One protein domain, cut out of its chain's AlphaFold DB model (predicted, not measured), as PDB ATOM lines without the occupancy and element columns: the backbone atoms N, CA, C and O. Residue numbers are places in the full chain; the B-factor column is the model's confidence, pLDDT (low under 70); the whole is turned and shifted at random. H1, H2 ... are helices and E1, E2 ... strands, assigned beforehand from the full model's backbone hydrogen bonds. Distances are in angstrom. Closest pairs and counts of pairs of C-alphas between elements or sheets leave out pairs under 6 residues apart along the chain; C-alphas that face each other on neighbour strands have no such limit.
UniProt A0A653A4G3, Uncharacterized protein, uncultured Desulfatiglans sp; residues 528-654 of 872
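This is residues 528 to 654 of the 872 residues of an uncharacterized protein of uncultured Desulfatiglans sp (UniProt A0A653A4G3). One strongly twisted sheet of eight strands is folded back on itself into a flattened, incomplete barrel: E3, E2 and E8 make one leaf, E10, E1, E7 and E4 the other, and E9 is the hinge. The small hairpin E5 and E6 lies at one end of the long axis, the E9 to E10 loop at the other, and four-residue H1 is next to E1 and E7. The printed part has 127 residues, in the order E1 H1 E2 E3 E4 E5 E6 E7 E8 E9 E10, mostly strand. The large sheet, E3 E2 E8 E9 E10 E1 E7 E4, is mixed. The whole is only just loose, close to compact, with a radius of gyration of the C-alphas of 16.8 A; its outline is flat, 52 by 37 by 19 A.

E1 is residues 528 to 533, from C-alpha 528 at (201.363, 225.838, 100.990), and H1 is 534 to 537. E2 is 542 to 548, E3 554 to 559, E4 562 to 567, E5 573 to 575 and E6 586 to 590. E7, 592 to 599, is 22.8 A long and E8, 606 to 613, 22.6 A. E9, 621 to 630, spans 26.4 A; E10, 642 to 651, spans 29.4 A and ends at C-alpha 651 at (198.930, 238.446, 97.540).

The sheet is curled, and its edge strands are E3 and E4. E1 and E7 are antiparallel, with N 530 and O 596 2.9 A apart; E7 and E4 are antiparallel too, N 564 to O 595 2.8 A. E10 and E1 are parallel at 22 degrees, N 529 to O 647 2.8 A. The meander E8 E9 E10, each strand the antiparallel neighbour of the one before, has N 608 to O 625 at 2.8 A and N 630 to O 642 at 2.8 A. E2 and E8 are antiparallel, N 544 to O 611 3.0 A; the hairpin E2 and E3 has N 545 to O 557 at 2.9 A. E3 runs on into E4 at 51 degrees, yet the two are apart. Across the fold, the closest C-alphas of E3 and E7 are Thr 559 and Gly 598, 6.0 A. H1 is on the sheet at a height of 6.6 A, only just over none of its strands, and is too short for an O i to N i+4 pair. The hairpin E5 and E6 has N 575 to O 588 at 2.9 A; E6 runs on into E7 at 77 degrees.

The C-alphas farthest apart, Gly 585 and Asn 639, are 54.7 A from each other. The printed part has no cut; the link E9 to E10, 11 residues, is long. Mean pLDDT of the printed part is 88.6, and residues 551 to 552 and 632 to 633 are under 70.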
ATOM      1  N   LEU A 528     201.238 224.509 101.566       95.12
ATOM      2  CA  LEU A 528     201.363 225.838 100.990       95.12
ATOM      3  C   LEU A 528     200.126 226.662 101.342       95.12
ATOM      4  O   LEU A 528     199.000 226.175 101.274       95.12
ATOM      5  N   GLY A 529     200.341 227.913 101.716       94.88
ATOM      6  CA  GLY A 529     199.309 228.906 101.947       94.88
ATOM      7  C   GLY A 529     199.559 230.118 101.063       94.88
ATOM      8  O   GLY A 529     200.683 230.613 100.969       94.88
ATOM      9  N   VAL A 530     198.506 230.630 100.443       94.62
ATOM     10  CA  VAL A 530     198.533 231.937  99.791       94.62
ATOM     11  C   VAL A 530     197.452 232.797 100.417       94.62
ATOM     12  O   VAL A 530     196.278 232.444 100.336       94.62
ATOM     13  N   PHE A 531     197.842 233.886 101.079       95.62
ATOM     14  CA  PHE A 531     196.918 234.748 101.813       95.62
ATOM     15  C   PHE A 531     196.906 236.163 101.248       95.62
ATOM     16  O   PHE A 531     197.957 236.764 101.017       95.62
ATOM     17  N   GLY A 532     195.715 236.711 101.040       93.88
ATOM     18  CA  GLY A 532     195.571 237.942 100.281       93.88
ATOM     19  C   GLY A 532     194.164 238.503 100.242       93.88
ATOM     20  O   GLY A 532     193.254 238.031 100.921       93.88
ATOM     21  N   THR A 533     193.991 239.524  99.412       93.75
ATOM     22  CA  THR A 533     192.667 240.038  99.044       93.75
ATOM     23  C   THR A 533     191.954 239.023  98.149       93.75
ATOM     24  O   THR A 533     192.569 238.528  97.198       93.75
ATOM     25  N   GLU A 534     190.674 238.747  98.406       94.69
ATOM     26  CA  GLU A 534     189.890 237.672  97.763       94.69
ATOM     27  C   GLU A 534     190.062 237.609  96.241       94.69
ATOM     28  O   GLU A 534     190.392 236.578  95.659       94.69
ATOM     29  N   ASN A 535     189.948 238.763  95.598       90.56
ATOM     30  CA  ASN A 535     190.005 238.942  94.153       90.56
ATOM     31  C   ASN A 535     191.311 238.520  93.478       90.56
ATOM     32  O   ASN A 535     191.315 238.289  92.271       90.56
ATOM     33  N   LEU A 536     192.412 238.457  94.220       92.19
ATOM     34  CA  LEU A 536     193.689 237.978  93.693       92.19
ATOM     35  C   LEU A 536     193.827 236.485  93.921       92.19
ATOM     36  O   LEU A 536     194.220 235.751  93.023       92.19
ATOM     37  N   ILE A 537     193.453 236.038  95.113       94.94
ATOM     38  CA  ILE A 537     193.566 234.640  95.508       94.94
ATOM     39  C   ILE A 537     192.669 233.748  94.645       94.94
ATOM     40  O   ILE A 537     193.097 232.682  94.220       94.94
ATOM     41  N   HIS A 538     191.454 234.197  94.320       94.12
ATOM     42  CA  HIS A 538     190.483 233.430  93.524       94.12
ATOM     43  C   HIS A 538     190.891 233.237  92.047       94.12
ATOM     44  O   HIS A 538     190.353 232.363  91.352       94.12
ATOM     45  N   ASP A 539     191.860 234.015  91.558       93.25
ATOM     46  CA  ASP A 539     192.448 233.823  90.226       93.25
ATOM     47  C   ASP A 539     193.471 232.680  90.195       93.25
ATOM     48  O   ASP A 539     193.731 232.123  89.126       93.25
ATOM     49  N   ILE A 540     194.023 232.291  91.347       93.88
ATOM     50  CA  ILE A 540     194.969 231.182  91.443       93.88
ATOM     51  C   ILE A 540     194.205 229.867  91.254       93.88
ATOM     52  O   ILE A 540     193.230 229.583  91.949       93.88
ATOM     53  N   LYS A 541     194.637 229.065  90.278       92.75
ATOM     54  CA  LYS A 541     194.030 227.768  89.938       92.75
ATOM     55  C   LYS A 541     194.755 226.597  90.565       92.75
ATOM     56  O   LYS A 541     194.119 225.585  90.837       92.75
ATOM     57  N   GLU A 542     196.056 226.735  90.771       94.00
ATOM     58  CA  GLU A 542     196.890 225.699  91.362       94.00
ATOM     59  C   GLU A 542     198.030 226.337  92.157       94.00
ATOM     60  O   GLU A 542     198.592 227.359  91.761       94.00
ATOM     61  N   ILE A 543     198.390 225.714  93.276       94.81
ATOM     62  CA  ILE A 543     199.606 226.006  94.038       94.81
ATOM     63  C   ILE A 543     200.396 224.722  94.216       94.81
ATOM     64  O   ILE A 543     199.828 223.639  94.336       94.81
ATOM     65  N   GLY A 544     201.716 224.828  94.234       94.12
ATOM     66  CA  GLY A 544     202.558 223.644  94.284       94.12
ATOM     67  C   GLY A 544     204.022 223.953  94.499       94.12
ATOM     68  O   GLY A 544     204.438 225.107  94.623       94.12
ATOM     69  N   ALA A 545     204.810 222.892  94.554       93.69
ATOM     70  CA  ALA A 545     206.243 222.967  94.738       93.69
ATOM     71  C   ALA A 545     206.974 222.166  93.665       93.69
ATOM     72  O   ALA A 545     206.491 221.147  93.165       93.69
ATOM     73  N   VAL A 546     208.171 222.631  93.325       89.50
ATOM     74  CA  VAL A 546     209.097 221.881  92.479       89.50
ATOM     75  C   VAL A 546     209.935 220.960  93.355       89.50
ATOM     76  O   VAL A 546     210.635 221.423  94.259       89.50
ATOM     77  N   ARG A 547     209.860 219.660  93.072       81.06
ATOM     78  CA  ARG A 547     210.645 218.605  93.710       81.06
ATOM     79  C   ARG A 547     211.778 218.168  92.774       81.06
ATOM     80  O   ARG A 547     211.467 217.618  91.719       81.06
ATOM     81  N   PRO A 548     213.055 218.328  93.152       73.06
ATOM     82  CA  PRO A 548     214.149 217.730  92.394       73.06
ATOM     83  C   PRO A 548     214.086 216.200  92.530       73.06
ATOM     84  O   PRO A 548     214.026 215.674  93.645       73.06
ATOM     85  N   ILE A 549     214.041 215.487  91.402       74.12
ATOM     86  CA  ILE A 549     214.080 214.015  91.342       74.12
ATOM     87  C   ILE A 549     215.540 213.537  91.254       74.12
ATOM     88  O   ILE A 549     215.915 212.573  91.921       74.12
ATOM     89  N   ASP A 550     216.367 214.223  90.461       70.50
ATOM     90  CA  ASP A 550     217.819 214.041  90.338       70.50
ATOM     91  C   ASP A 550     218.508 215.386  90.004       70.50
ATOM     92  O   ASP A 550     217.869 216.433  90.087       70.50
ATOM     93  N   GLU A 551     219.812 215.390  89.690       66.38
ATOM     94  CA  GLU A 551     220.581 216.630  89.445       66.38
ATOM     95  C   GLU A 551     220.026 217.496  88.293       66.38
ATOM     96  O   GLU A 551     220.271 218.702  88.294       66.38
ATOM     97  N   ASP A 552     219.265 216.918  87.353       67.06
ATOM     98  CA  ASP A 552     218.816 217.590  86.123       67.06
ATOM     99  C   ASP A 552     217.290 217.536  85.897       67.06
ATOM    100  O   ASP A 552     216.793 218.113  84.922       67.06
ATOM    101  N   THR A 553     216.523 216.843  86.748       75.94
ATOM    102  CA  THR A 553     215.073 216.674  86.572       75.94
ATOM    103  C   THR A 553     214.261 217.156  87.766       75.94
ATOM    104  O   THR A 553     214.439 216.736  88.908       75.94
ATOM    105  N   ASP A 554     213.294 218.013  87.452       80.56
ATOM    106  CA  ASP A 554     212.357 218.621  88.386       80.56
ATOM    107  C   ASP A 554     210.942 218.076  88.148       80.56
ATOM    108  O   ASP A 554     210.463 218.015  87.011       80.56
ATOM    109  N   GLN A 555     210.240 217.722  89.223       86.31
ATOM    110  CA  GLN A 555     208.824 217.369  89.208       86.31
ATOM    111  C   GLN A 555     207.984 218.506  89.777       86.31
ATOM    112  O   GLN A 555     208.223 218.966  90.892       86.31
ATOM    113  N   TRP A 556     206.938 218.905  89.058       88.19
ATOM    114  CA  TRP A 556     205.868 219.707  89.641       88.19
ATOM    115  C   TRP A 556     204.934 218.823  90.470       88.19
ATOM    116  O   TRP A 556     204.420 217.819  89.969       88.19
ATOM    117  N   VAL A 557     204.708 219.210  91.723       91.12
ATOM    118  CA  VAL A 557     203.681 218.632  92.593       91.12
ATOM    119  C   VAL A 557     202.778 219.776  93.034       91.12
ATOM    120  O   VAL A 557     203.194 220.611  93.838       91.12
ATOM    121  N   GLY A 558     201.567 219.833  92.486       91.00
ATOM    122  CA  GLY A 558     200.608 220.892  92.772       91.00
ATOM    123  C   GLY A 558     199.210 220.373  93.083       91.00
ATOM    124  O   GLY A 558     198.897 219.190  92.932       91.00
ATOM    125  N   THR A 559     198.393 221.280  93.603       94.00
ATOM    126  CA  THR A 559     197.019 221.044  94.033       94.00
ATOM    127  C   THR A 559     196.179 222.291  93.756       94.00
ATOM    128  O   THR A 559     196.679 223.409  93.924       94.00
ATOM    129  N   PRO A 560     194.896 222.147  93.370       92.88
ATOM    130  CA  PRO A 560     193.993 223.290  93.260       92.88
ATOM    131  C   PRO A 560     193.746 223.980  94.608       92.88
ATOM    132  O   PRO A 560     193.270 225.109  94.631       92.88
ATOM    133  N   GLY A 561     194.087 223.318  95.719       92.06
ATOM    134  CA  GLY A 561     193.916 223.844  97.065       92.06
ATOM    135  C   GLY A 561     192.451 223.977  97.486       92.06
ATOM    136  O   GLY A 561     191.523 223.562  96.791       92.06
ATOM    137  N   VAL A 562     192.255 224.537  98.675       94.06
ATOM    138  CA  VAL A 562     190.953 224.847  99.269       94.06
ATOM    139  C   VAL A 562     190.954 226.317  99.665       94.06
ATOM    140  O   VAL A 562     191.879 226.775 100.338       94.06
ATOM    141  N   LEU A 563     189.924 227.050  99.249       94.62
ATOM    142  CA  LEU A 563     189.734 228.450  99.616       94.62
ATOM    143  C   LEU A 563     189.050 228.559 100.977       94.62
ATOM    144  O   LEU A 563     188.093 227.840 101.266       94.62
ATOM    145  N   VAL A 564     189.546 229.476 101.801       94.94
ATOM    146  CA  VAL A 564     188.944 229.862 103.074       94.94
ATOM    147  C   VAL A 564     188.831 231.380 103.092       94.94
ATOM    148  O   VAL A 564     189.842 232.077 103.190       94.94
ATOM    149  N   ASP A 565     187.602 231.875 102.987       94.88
ATOM    150  CA  ASP A 565     187.300 233.303 102.955       94.88
ATOM    151  C   ASP A 565     186.942 233.818 104.353       94.88
ATOM    152  O   ASP A 565     186.249 233.150 105.129       94.88
ATOM    153  N   VAL A 566     187.410 235.022 104.676       92.88
ATOM    154  CA  VAL A 566     187.087 235.731 105.914       92.88
ATOM    155  C   VAL A 566     186.678 237.169 105.630       92.88
ATOM    156  O   VAL A 566     187.398 237.941 104.999       92.88
ATOM    157  N   GLU A 567     185.508 237.535 106.139       91.75
ATOM    158  CA  GLU A 567     184.939 238.868 105.981       91.75
ATOM    159  C   GLU A 567     185.467 239.812 107.069       91.75
ATOM    160  O   GLU A 567     185.348 239.527 108.264       91.75
ATOM    161  N   MET A 568     186.026 240.955 106.662       89.19
ATOM    162  CA  MET A 568     186.616 241.962 107.554       89.19
ATOM    163  C   MET A 568     186.070 243.372 107.248       89.19
ATOM    164  O   MET A 568     186.800 244.230 106.740       89.19
ATOM    165  N   PRO A 569     184.804 243.682 107.597       86.19
ATOM    166  CA  PRO A 569     184.173 244.964 107.265       86.19
ATOM    167  C   PRO A 569     184.839 246.168 107.939       86.19
ATOM    168  O   PRO A 569     184.802 247.281 107.417       86.19
ATOM    169  N   SER A 570     185.460 245.947 109.102       80.88
ATOM    170  CA  SER A 570     186.250 246.946 109.832       80.88
ATOM    171  C   SER A 570     187.597 247.241 109.171       80.88
ATOM    172  O   SER A 570     188.261 248.213 109.535       80.88
ATOM    173  N   ARG A 571     188.002 246.424 108.193       85.56
ATOM    174  CA  ARG A 571     189.301 246.512 107.537       85.56
ATOM    175  C   ARG A 571     189.207 246.454 106.012       85.56
ATOM    176  O   ARG A 571     189.834 245.598 105.379       85.56
ATOM    177  N   PRO A 572     188.447 247.384 105.411       91.25
ATOM    178  CA  PRO A 572     188.287 247.431 103.972       91.25
ATOM    179  C   PRO A 572     189.618 247.725 103.281       91.25
ATOM    180  O   PRO A 572     190.417 248.545 103.744       91.25
ATOM    181  N   TYR A 573     189.823 247.094 102.134       91.44
ATOM    182  CA  TYR A 573     190.972 247.314 101.271       91.44
ATOM    183  C   TYR A 573     190.541 247.892  99.926       91.44
ATOM    184  O   TYR A 573     189.373 247.867  99.524       91.44
ATOM    185  N   ASP A 574     191.515 248.471  99.250       91.44
ATOM    186  CA  ASP A 574     191.380 249.041  97.931       91.44
ATOM    187  C   ASP A 574     191.530 247.961  96.856       91.44
ATOM    188  O   ASP A 574     192.529 247.256  96.777       91.44
ATOM    189  N   TYR A 575     190.477 247.787  96.065       92.38
ATOM    190  CA  TYR A 575     190.396 246.769  95.028       92.38
ATOM    191  C   TYR A 575     190.656 247.426  93.674       92.38
ATOM    192  O   TYR A 575     189.921 248.338  93.284       92.38
ATOM    193  N   TRP A 576     191.638 246.903  92.939       91.56
ATOM    194  CA  TRP A 576     192.073 247.413  91.630       91.56
ATOM    195  C   TRP A 576     192.044 246.352  90.516       91.56
ATOM    196  O   TRP A 576     192.776 246.453  89.533       91.56
ATOM    197  N   GLY A 577     191.210 245.314  90.649       90.06
ATOM    198  CA  GLY A 577     191.081 244.221  89.674       90.06
ATOM    199  C   GLY A 577     191.627 242.892  90.184       90.06
ATOM    200  O   GLY A 577     191.684 242.672  91.390       90.06
ATOM    201  N   THR A 578     191.987 241.990  89.275       90.88
ATOM    202  CA  THR A 578     192.456 240.634  89.608       90.88
ATOM    203  C   THR A 578     193.872 240.384  89.076       90.88
ATOM    204  O   THR A 578     194.438 241.257  88.415       90.88
ATOM    205  N   LEU A 579     194.465 239.215  89.352       86.44
ATOM    206  CA  LEU A 579     195.800 238.865  88.839       86.44
ATOM    207  C   LEU A 579     195.809 238.744  87.312       86.44
ATOM    208  O   LEU A 579     196.732 239.218  86.655       86.44
ATOM    209  N   VAL A 580     194.772 238.127  86.745       87.56
ATOM    210  CA  VAL A 580     194.654 237.893  85.299       87.56
ATOM    211  C   VAL A 580     194.131 239.134  84.575       87.56
ATOM    212  O   VAL A 580     194.493 239.382  83.426       87.56
ATOM    213  N   ASN A 581     193.295 239.940  85.240       86.88
ATOM    214  CA  ASN A 581     192.723 241.163  84.680       86.88
ATOM    215  C   ASN A 581     192.905 242.357  85.637       86.88
ATOM    216  O   ASN A 581     191.943 242.763  86.306       86.88
ATOM    217  N   PRO A 582     194.106 242.963  85.696       87.25
ATOM    218  CA  PRO A 582     194.312 244.201  86.438       87.25
ATOM    219  C   PRO A 582     193.398 245.305  85.894       87.25
ATOM    220  O   PRO A 582     193.352 245.564  84.689       87.25
ATOM    221  N   ALA A 583     192.668 245.977  86.779       88.75
ATOM    222  CA  ALA A 583     191.685 247.005  86.452       88.75
ATOM    223  C   ALA A 583     192.074 248.341  87.098       88.75
ATOM    224  O   ALA A 583     191.260 248.984  87.751       88.75
ATOM    225  N   LEU A 584     193.317 248.786  86.880       92.00
ATOM    226  CA  LEU A 584     193.889 249.974  87.532       92.00
ATOM    227  C   LEU A 584     193.113 251.281  87.258       92.00
ATOM    228  O   LEU A 584     193.304 252.262  87.950       92.00
ATOM    229  N   GLY A 585     192.217 251.328  86.266       93.44
ATOM    230  CA  GLY A 585     191.328 252.479  86.032       93.44
ATOM    231  C   GLY A 585     190.042 252.485  86.871       93.44
ATOM    232  O   GLY A 585     189.252 253.429  86.772       93.44
ATOM    233  N   THR A 586     189.807 251.447  87.671       93.62
ATOM    234  CA  THR A 586     188.588 251.240  88.452       93.62
ATOM    235  C   THR A 586     188.951 250.859  89.882       93.62
ATOM    236  O   THR A 586     189.608 249.850  90.118       93.62
ATOM    237  N   LEU A 587     188.437 251.626  90.839       94.88
ATOM    238  CA  LEU A 587     188.586 251.365  92.264       94.88
ATOM    239  C   LEU A 587     187.284 250.808  92.842       94.88
ATOM    240  O   LEU A 587     186.220 251.412  92.681       94.88
ATOM    241  N   LYS A 588     187.379 249.714  93.595       93.44
ATOM    242  CA  LYS A 588     186.298 249.196  94.446       93.44
ATOM    243  C   LYS A 588     186.756 249.122  95.898       93.44
ATOM    244  O   LYS A 588     187.947 249.192  96.194       93.44
ATOM    245  N   LYS A 589     185.795 248.975  96.805       92.81
ATOM    246  CA  LYS A 589     186.053 248.687  98.217       92.81
ATOM    247  C   LYS A 589     185.808 247.201  98.460       92.81
ATOM    248  O   LYS A 589     184.667 246.767  98.327       92.81
ATOM    249  N   GLY A 590     186.860 246.456  98.782       92.75
ATOM    250  CA  GLY A 590     186.774 245.051  99.176       92.75
ATOM    251  C   GLY A 590     186.857 244.890 100.693       92.75
ATOM    252  O   GLY A 590     187.402 245.754 101.382       92.75
ATOM    253  N   THR A 591     186.300 243.802 101.213       93.56
ATOM    254  CA  THR A 591     186.275 243.485 102.653       93.56
ATOM    255  C   THR A 591     186.622 242.026 102.954       93.56
ATOM    256  O   THR A 591     187.000 241.724 104.085       93.56
ATOM    257  N   THR A 592     186.591 241.153 101.949       95.56
ATOM    258  CA  THR A 592     186.952 239.741 102.064       95.56
ATOM    259  C   THR A 592     188.450 239.501 101.866       95.56
ATOM    260  O   THR A 592     189.053 239.913 100.869       95.56
ATOM    261  N   TYR A 593     189.053 238.760 102.784       95.56
ATOM    262  CA  TYR A 593     190.401 238.219 102.641       95.56
ATOM    263  C   TYR A 593     190.313 236.707 102.473       95.56
ATOM    264  O   TYR A 593     189.424 236.077 103.039       95.56
ATOM    265  N   SER A 594     191.247 236.119 101.735       96.62
ATOM    266  CA  SER A 594     191.198 234.694 101.406       96.62
ATOM    267  C   SER A 594     192.532 234.021 101.666       96.62
ATOM    268  O   SER A 594     193.588 234.562 101.333       96.62
ATOM    269  N   LEU A 595     192.471 232.815 102.226       97.31
ATOM    270  CA  LEU A 595     193.564 231.851 102.231       97.31
ATOM    271  C   LEU A 595     193.270 230.769 101.189       97.31
ATOM    272  O   LEU A 595     192.274 230.061 101.308       97.31
ATOM    273  N   LEU A 596     194.169 230.570 100.230       96.94
ATOM    274  CA  LEU A 596     194.241 229.334  99.456       96.94
ATOM    275  C   LEU A 596     195.214 228.381 100.154       96.94
ATOM    276  O   LEU A 596     196.422 228.625 100.153       96.94
ATOM    277  N   LYS A 597     194.696 227.314 100.774       94.25
ATOM    278  CA  LYS A 597     195.505 226.279 101.440       94.25
ATOM    279  C   LYS A 597     195.677 225.059 100.538       94.25
ATOM    280  O   LYS A 597     194.702 224.526 100.019       94.25
ATOM    281  N   GLY A 598     196.908 224.598 100.366       93.19
ATOM    282  CA  GLY A 598     197.266 223.441  99.554       93.19
ATOM    283  C   GLY A 598     198.024 222.416 100.382       93.19
ATOM    284  O   GLY A 598     199.011 222.754 101.032       93.19
ATOM    285  N   ASP A 599     197.565 221.170 100.335       93.06
ATOM    286  CA  ASP A 599     198.298 220.021 100.858       93.06
ATOM    287  C   ASP A 599     198.943 219.266  99.693       93.06
ATOM    288  O   ASP A 599     198.244 218.853  98.761       93.06
ATOM    289  N   LEU A 600     200.271 219.141  99.713       92.00
ATOM    290  CA  LEU A 600     201.037 218.453  98.672       92.00
ATOM    291  C   LEU A 600     201.401 217.015  99.056       92.00
ATOM    292  O   LEU A 600     202.066 216.328  98.277       92.00
ATOM    293  N   GLY A 601     200.980 216.545 100.230       88.94
ATOM    294  CA  GLY A 601     201.333 215.220 100.707       88.94
ATOM    295  C   GLY A 601     202.719 215.147 101.359       88.94
ATOM    296  O   GLY A 601     203.330 216.174 101.678       88.94
ATOM    297  N   PRO A 602     203.244 213.923 101.559       88.75
ATOM    298  CA  PRO A 602     204.547 213.692 102.176       88.75
ATOM    299  C   PRO A 602     205.710 214.282 101.372       88.75
ATOM    300  O   PRO A 602     205.881 213.980 100.189       88.75
ATOM    301  N   PHE A 603     206.551 215.068 102.044       89.06
ATOM    302  CA  PHE A 603     207.805 215.605 101.513       89.06
ATOM    303  C   PHE A 603     208.948 215.301 102.482       89.06
ATOM    304  O   PHE A 603     208.771 215.359 103.700       89.06
ATOM    305  N   ASP A 604     210.118 214.993 101.928       88.94
ATOM    306  CA  ASP A 604     211.334 214.785 102.709       88.94
ATOM    307  C   ASP A 604     211.852 216.130 103.268       88.94
ATOM    308  O   ASP A 604     211.572 217.186 102.693       88.94
ATOM    309  N   PRO A 605     212.614 216.143 104.377       90.69
ATOM    310  CA  PRO A 605     213.250 217.365 104.862       90.69
ATOM    311  C   PRO A 605     214.158 217.994 103.795       90.69
ATOM    312  O   PRO A 605     215.029 217.331 103.228       90.69
ATOM    313  N   GLY A 606     213.973 219.285 103.525       91.25
ATOM    314  CA  GLY A 606     214.627 219.956 102.407       91.25
ATOM    315  C   GLY A 606     214.060 221.339 102.108       91.25
ATOM    316  O   GLY A 606     213.185 221.843 102.808       91.25
ATOM    317  N   THR A 607     214.591 221.977 101.066       92.88
ATOM    318  CA  THR A 607     214.087 223.256 100.544       92.88
ATOM    319  C   THR A 607     213.550 223.052  99.135       92.88
ATOM    320  O   THR A 607     214.227 222.465  98.295       92.88
ATOM    321  N   TYR A 608     212.350 223.561  98.885       93.25
ATOM    322  CA  TYR A 608     211.593 223.384  97.651       93.25
ATOM    323  C   TYR A 608     211.143 224.739  97.108       93.25
ATOM    324  O   TYR A 608     210.887 225.667  97.872       93.25
ATOM    325  N   LEU A 609     211.027 224.866  95.786       92.81
ATOM    326  CA  LEU A 609     210.561 226.105  95.160       92.81
ATOM    327  C   LEU A 609     209.034 226.101  95.093       92.81
ATOM    328  O   LEU A 609     208.466 225.344  94.306       92.81
ATOM    329  N   ALA A 610     208.383 226.944  95.889       94.50
ATOM    330  CA  ALA A 610     206.938 227.133  95.856       94.50
ATOM    331  C   ALA A 610     206.544 228.031  94.678       94.50
ATOM    332  O   ALA A 610     207.180 229.059  94.426       94.50
ATOM    333  N   LYS A 611     205.495 227.648  93.952       94.31
ATOM    334  CA  LYS A 611     204.967 228.363  92.784       94.31
ATOM    335  C   LYS A 611     203.439 228.313  92.772       94.31
ATOM    336  O   LYS A 611     202.827 227.554  93.525       94.31
ATOM    337  N   TYR A 612     202.840 229.099  91.888       94.38
ATOM    338  CA  TYR A 612     201.404 229.083  91.610       94.38
ATOM    339  C   TYR A 612     201.144 229.091  90.102       94.38
ATOM    340  O   TYR A 612     202.056 229.374  89.330       94.38
ATOM    341  N   ASP A 613     199.913 228.788  89.697       92.44
ATOM    342  CA  ASP A 613     199.420 228.888  88.321       92.44
ATOM    343  C   ASP A 613     198.056 229.598  88.311       92.44
ATOM    344  O   ASP A 613     197.211 229.376  89.185       92.44
ATOM    345  N   THR A 614     197.837 230.454  87.315       91.06
ATOM    346  CA  THR A 614     196.560 231.157  87.071       91.06
ATOM    347  C   THR A 614     195.775 230.568  85.892       91.06
ATOM    348  O   THR A 614     194.672 231.018  85.579       91.06
ATOM    349  N   GLY A 615     196.310 229.525  85.250       86.38
ATOM    350  CA  GLY A 615     195.757 228.863  84.070       86.38
ATOM    351  C   GLY A 615     196.326 229.376  82.744       86.38
ATOM    352  O   GLY A 615     195.812 229.011  81.684       86.38
ATOM    353  N   ASP A 616     197.367 230.212  82.774       84.19
ATOM    354  CA  ASP A 616     198.078 230.715  81.590       84.19
ATOM    355  C   ASP A 616     199.281 229.837  81.190       84.19
ATOM    356  O   ASP A 616     199.892 230.055  80.139       84.19
ATOM    357  N   GLY A 617     199.592 228.811  81.991       78.12
ATOM    358  CA  GLY A 617     200.717 227.902  81.780       78.12
ATOM    359  C   GLY A 617     202.062 228.468  82.241       78.12
ATOM    360  O   GLY A 617     203.103 227.869  81.952       78.12
ATOM    361  N   ALA A 618     202.063 229.609  82.938       82.56
ATOM    362  CA  ALA A 618     203.219 230.114  83.659       82.56
ATOM    363  C   ALA A 618     203.206 229.597  85.105       82.56
ATOM    364  O   ALA A 618     202.161 229.485  85.733       82.56
ATOM    365  N   TYR A 619     204.396 229.337  85.656       85.81
ATOM    366  CA  TYR A 619     204.561 228.966  87.065       85.81
ATOM    367  C   TYR A 619     205.464 229.983  87.772       85.81
ATOM    368  O   TYR A 619     206.669 229.723  87.924       85.81
ATOM    369  N   PRO A 620     204.953 231.173  88.145       90.00
ATOM    370  CA  PRO A 620     205.767 232.184  88.798       90.00
ATOM    371  C   PRO A 620     206.234 231.707  90.179       90.00
ATOM    372  O   PRO A 620     205.538 230.978  90.887       90.00
ATOM    373  N   LEU A 621     207.451 232.106  90.548       91.69
ATOM    374  CA  LEU A 621     208.060 231.734  91.821       91.69
ATOM    375  C   LEU A 621     207.434 232.536  92.966       91.69
ATOM    376  O   LEU A 621     207.474 233.762  92.943       91.69
ATOM    377  N   LEU A 622     206.933 231.835  93.982       91.19
ATOM    378  CA  LEU A 622     206.502 232.431  95.248       91.19
ATOM    379  C   LEU A 622     207.669 232.571  96.226       91.19
ATOM    380  O   LEU A 622     207.781 233.571  96.930       91.19
ATOM    381  N   GLY A 623     208.541 231.563  96.285       92.00
ATOM    382  CA  GLY A 623     209.678 231.550  97.199       92.00
ATOM    383  C   GLY A 623     210.154 230.143  97.542       92.00
ATOM    384  O   GLY A 623     209.866 229.179  96.834       92.00
ATOM    385  N   ASN A 624     210.901 230.044  98.640       93.25
ATOM    386  CA  ASN A 624     211.462 228.793  99.136       93.25
ATOM    387  C   ASN A 624     210.605 228.249 100.284       93.25
ATOM    388  O   ASN A 624     210.548 228.853 101.353       93.25
ATOM    389  N   ALA A 625     209.990 227.091 100.078       93.44
ATOM    390  CA  ALA A 625     209.332 226.325 101.121       93.44
ATOM    391  C   ALA A 625     210.329 225.381 101.797       93.44
ATOM    392  O   ALA A 625     211.092 224.692 101.122       93.44
ATOM    393  N   VAL A 626     210.321 225.331 103.128       93.06
ATOM    394  CA  VAL A 626     211.258 224.512 103.906       93.06
ATOM    395  C   VAL A 626     210.486 223.445 104.667       93.06
ATOM    396  O   VAL A 626     209.549 223.756 105.398       93.06
ATOM    397  N   VAL A 627     210.906 222.193 104.504       92.88
ATOM    398  CA  VAL A 627     210.418 221.043 105.266       92.88
ATOM    399  C   VAL A 627     211.487 220.662 106.278       92.88
ATOM    400  O   VAL A 627     212.655 220.483 105.921       92.88
ATOM    401  N   LYS A 628     211.088 220.542 107.543       91.69
ATOM    402  CA  LYS A 628     211.960 220.169 108.660       91.69
ATOM    403  C   LYS A 628     211.365 219.010 109.451       91.69
ATOM    404  O   LYS A 628     210.238 218.585 109.204       91.69
ATOM    405  N   THR A 629     212.138 218.507 110.405       86.88
ATOM    406  CA  THR A 629     211.705 217.475 111.344       86.88
ATOM    407  C   THR A 629     211.227 218.093 112.655       86.88
ATOM    408  O   THR A 629     211.895 218.951 113.235       86.88
ATOM    409  N   TYR A 630     210.077 217.627 113.128       78.56
ATOM    410  CA  TYR A 630     209.407 218.084 114.339       78.56
ATOM    411  C   TYR A 630     209.083 216.905 115.259       78.56
ATOM    412  O   TYR A 630     208.924 215.762 114.811       78.56
ATOM    413  N   THR A 631     208.996 217.184 116.556       76.00
ATOM    414  CA  THR A 631     208.353 216.292 117.523       76.00
ATOM    415  C   THR A 631     206.832 216.353 117.374       76.00
ATOM    416  O   THR A 631     206.274 217.172 116.643       76.00
ATOM    417  N   GLU A 632     206.154 215.477 118.104       66.31
ATOM    418  CA  GLU A 632     204.698 215.433 118.216       66.31
ATOM    419  C   GLU A 632     204.075 216.727 118.776       66.31
ATOM    420  O   GLU A 632     202.948 217.065 118.406       66.31
ATOM    421  N   ASP A 633     204.837 217.498 119.552       60.50
ATOM    422  CA  ASP A 633     204.412 218.757 120.182       60.50
ATOM    423  C   ASP A 633     204.857 219.995 119.386       60.50
ATOM    424  O   ASP A 633     205.030 221.079 119.937       60.50
ATOM    425  N   TYR A 634     205.091 219.823 118.081       73.94
ATOM    426  CA  TYR A 634     205.513 220.887 117.167       73.94
ATOM    427  C   TYR A 634     206.843 221.567 117.563       73.94
ATOM    428  O   TYR A 634     207.083 222.731 117.249       73.94
ATOM    429  N   GLN A 635     207.762 220.826 118.193       74.75
ATOM    430  CA  GLN A 635     209.118 221.309 118.475       74.75
ATOM    431  C   GLN A 635     210.075 220.897 117.363       74.75
ATOM    432  O   GLN A 635     210.193 219.712 117.048       74.75
ATOM    433  N   GLU A 636     210.777 221.859 116.765       79.50
ATOM    434  CA  GLU A 636     211.805 221.568 115.762       79.50
ATOM    435  C   GLU A 636     212.932 220.748 116.405       79.50
ATOM    436  O   GLU A 636     213.576 221.180 117.361       79.50
ATOM    437  N   ALA A 637     213.188 219.550 115.878       75.31
ATOM    438  CA  ALA A 637     214.174 218.643 116.447       75.31
ATOM    439  C   ALA A 637     214.821 217.787 115.361       75.31
ATOM    440  O   ALA A 637     214.141 217.169 114.544       75.31
ATOM    441  N   SER A 638     216.152 217.688 115.383       74.69
ATOM    442  CA  SER A 638     216.914 216.867 114.421       74.69
ATOM    443  C   SER A 638     216.597 215.364 114.487       74.69
ATOM    444  O   SER A 638     216.844 214.643 113.525       74.69
ATOM    445  N   ASN A 639     216.040 214.895 115.606       74.00
ATOM    446  CA  ASN A 639     215.543 213.534 115.823       74.00
ATOM    447  C   ASN A 639     214.002 213.453 115.830       74.00
ATOM    448  O   ASN A 639     213.455 212.447 116.280       74.00
ATOM    449  N   GLY A 640     213.312 214.505 115.378       74.69
ATOM    450  CA  GLY A 640     211.858 214.524 115.253       74.69
ATOM    451  C   GLY A 640     211.360 213.442 114.293       74.69
ATOM    452  O   GLY A 640     212.006 213.137 113.291       74.69
ATOM    453  N   THR A 641     210.210 212.848 114.603       79.88
ATOM    454  CA  THR A 641     209.599 211.763 113.818       79.88
ATOM    455  C   THR A 641     208.656 212.274 112.728       79.88
ATOM    456  O   THR A 641     208.286 211.512 111.834       79.88
ATOM    457  N   ILE A 642     208.279 213.556 112.772       81.69
ATOM    458  CA  ILE A 642     207.332 214.176 111.843       81.69
ATOM    459  C   ILE A 642     208.089 215.072 110.863       81.69
ATOM    460  O   ILE A 642     208.757 216.011 111.278       81.69
ATOM    461  N   SER A 643     207.963 214.818 109.559       89.38
ATOM    462  CA  SER A 643     208.442 215.742 108.519       89.38
ATOM    463  C   SER A 643     207.321 216.704 108.139       89.38
ATOM    464  O   SER A 643     206.267 216.271 107.673       89.38
ATOM    465  N   TYR A 644     207.529 218.000 108.365       91.62
ATOM    466  CA  TYR A 644     206.515 219.030 108.156       91.62
ATOM    467  C   TYR A 644     207.134 220.325 107.627       91.62
ATOM    468  O   TYR A 644     208.229 220.724 108.026       91.62
ATOM    469  N   GLY A 645     206.430 220.990 106.717       92.44
ATOM    470  CA  GLY A 645     206.783 222.310 106.219       92.44
ATOM    471  C   GLY A 645     205.533 223.110 105.897       92.44
ATOM    472  O   GLY A 645     204.568 222.572 105.357       92.44
ATOM    473  N   TYR A 646     205.563 224.402 106.208       94.25
ATOM    474  CA  TYR A 646     204.506 225.338 105.849       94.25
ATOM    475  C   TYR A 646     205.127 226.583 105.227       94.25
ATOM    476  O   TYR A 646     206.037 227.182 105.804       94.25
ATOM    477  N   PHE A 647     204.642 226.971 104.053       95.38
ATOM    478  CA  PHE A 647     205.078 228.176 103.352       95.38
ATOM    479  C   PHE A 647     203.884 229.081 103.085       95.38
ATOM    480  O   PHE A 647     202.870 228.607 102.577       95.38
ATOM    481  N   LEU A 648     204.010 230.370 103.403       95.44
ATOM    482  CA  LEU A 648     202.953 231.361 103.230       95.44
ATOM    483  C   LEU A 648     203.410 232.484 102.293       95.44
ATOM    484  O   LEU A 648     204.418 233.133 102.561       95.44
ATOM    485  N   ALA A 649     202.641 232.759 101.239       93.00
ATOM    486  CA  ALA A 649     202.876 233.890 100.341       93.00
ATOM    487  C   ALA A 649     201.790 234.979 100.480       93.00
ATOM    488  O   ALA A 649     200.604 234.636 100.527       93.00
ATOM    489  N   PRO A 650     202.164 236.275 100.519       92.75
ATOM    490  CA  PRO A 650     201.218 237.390 100.458       92.75
ATOM    491  C   PRO A 650     200.749 237.646  99.020       92.75
ATOM    492  O   PRO A 650     201.570 237.601  98.110       92.75
ATOM    493  N   PHE A 651     199.466 237.970  98.825       90.31
ATOM    494  CA  PHE A 651     198.930 238.446  97.540       90.31
ATOM    495  C   PHE A 651     198.047 239.675  97.728       90.31
ATOM    496  O   PHE A 651     196.910 239.586  98.207       90.31
ATOM    497  N   ARG A 652     198.559 240.844  97.349       86.50
ATOM    498  CA  ARG A 652     197.844 242.109  97.533       86.50
ATOM    499  C   ARG A 652     198.298 243.178  96.548       86.50
ATOM    500  O   ARG A 652     199.402 243.689  96.653       86.50
ATOM    501  N   ILE A 653     197.379 243.636  95.707       79.81
ATOM    502  CA  ILE A 653     197.541 244.830  94.874       79.81
ATOM    503  C   ILE A 653     196.925 245.988  95.657       79.81
ATOM    504  O   ILE A 653     195.705 246.066  95.789       79.81
ATOM    505  N   GLY A 654     197.782 246.812  96.262       76.31
ATOM    506  CA  GLY A 654     197.390 247.897  97.157       76.31
ATOM    507  C   GLY A 654     197.503 249.286  96.544       76.31
ATOM    508  O   GLY A 654     197.910 249.470  95.396       76.31
TER     509      GLY A 654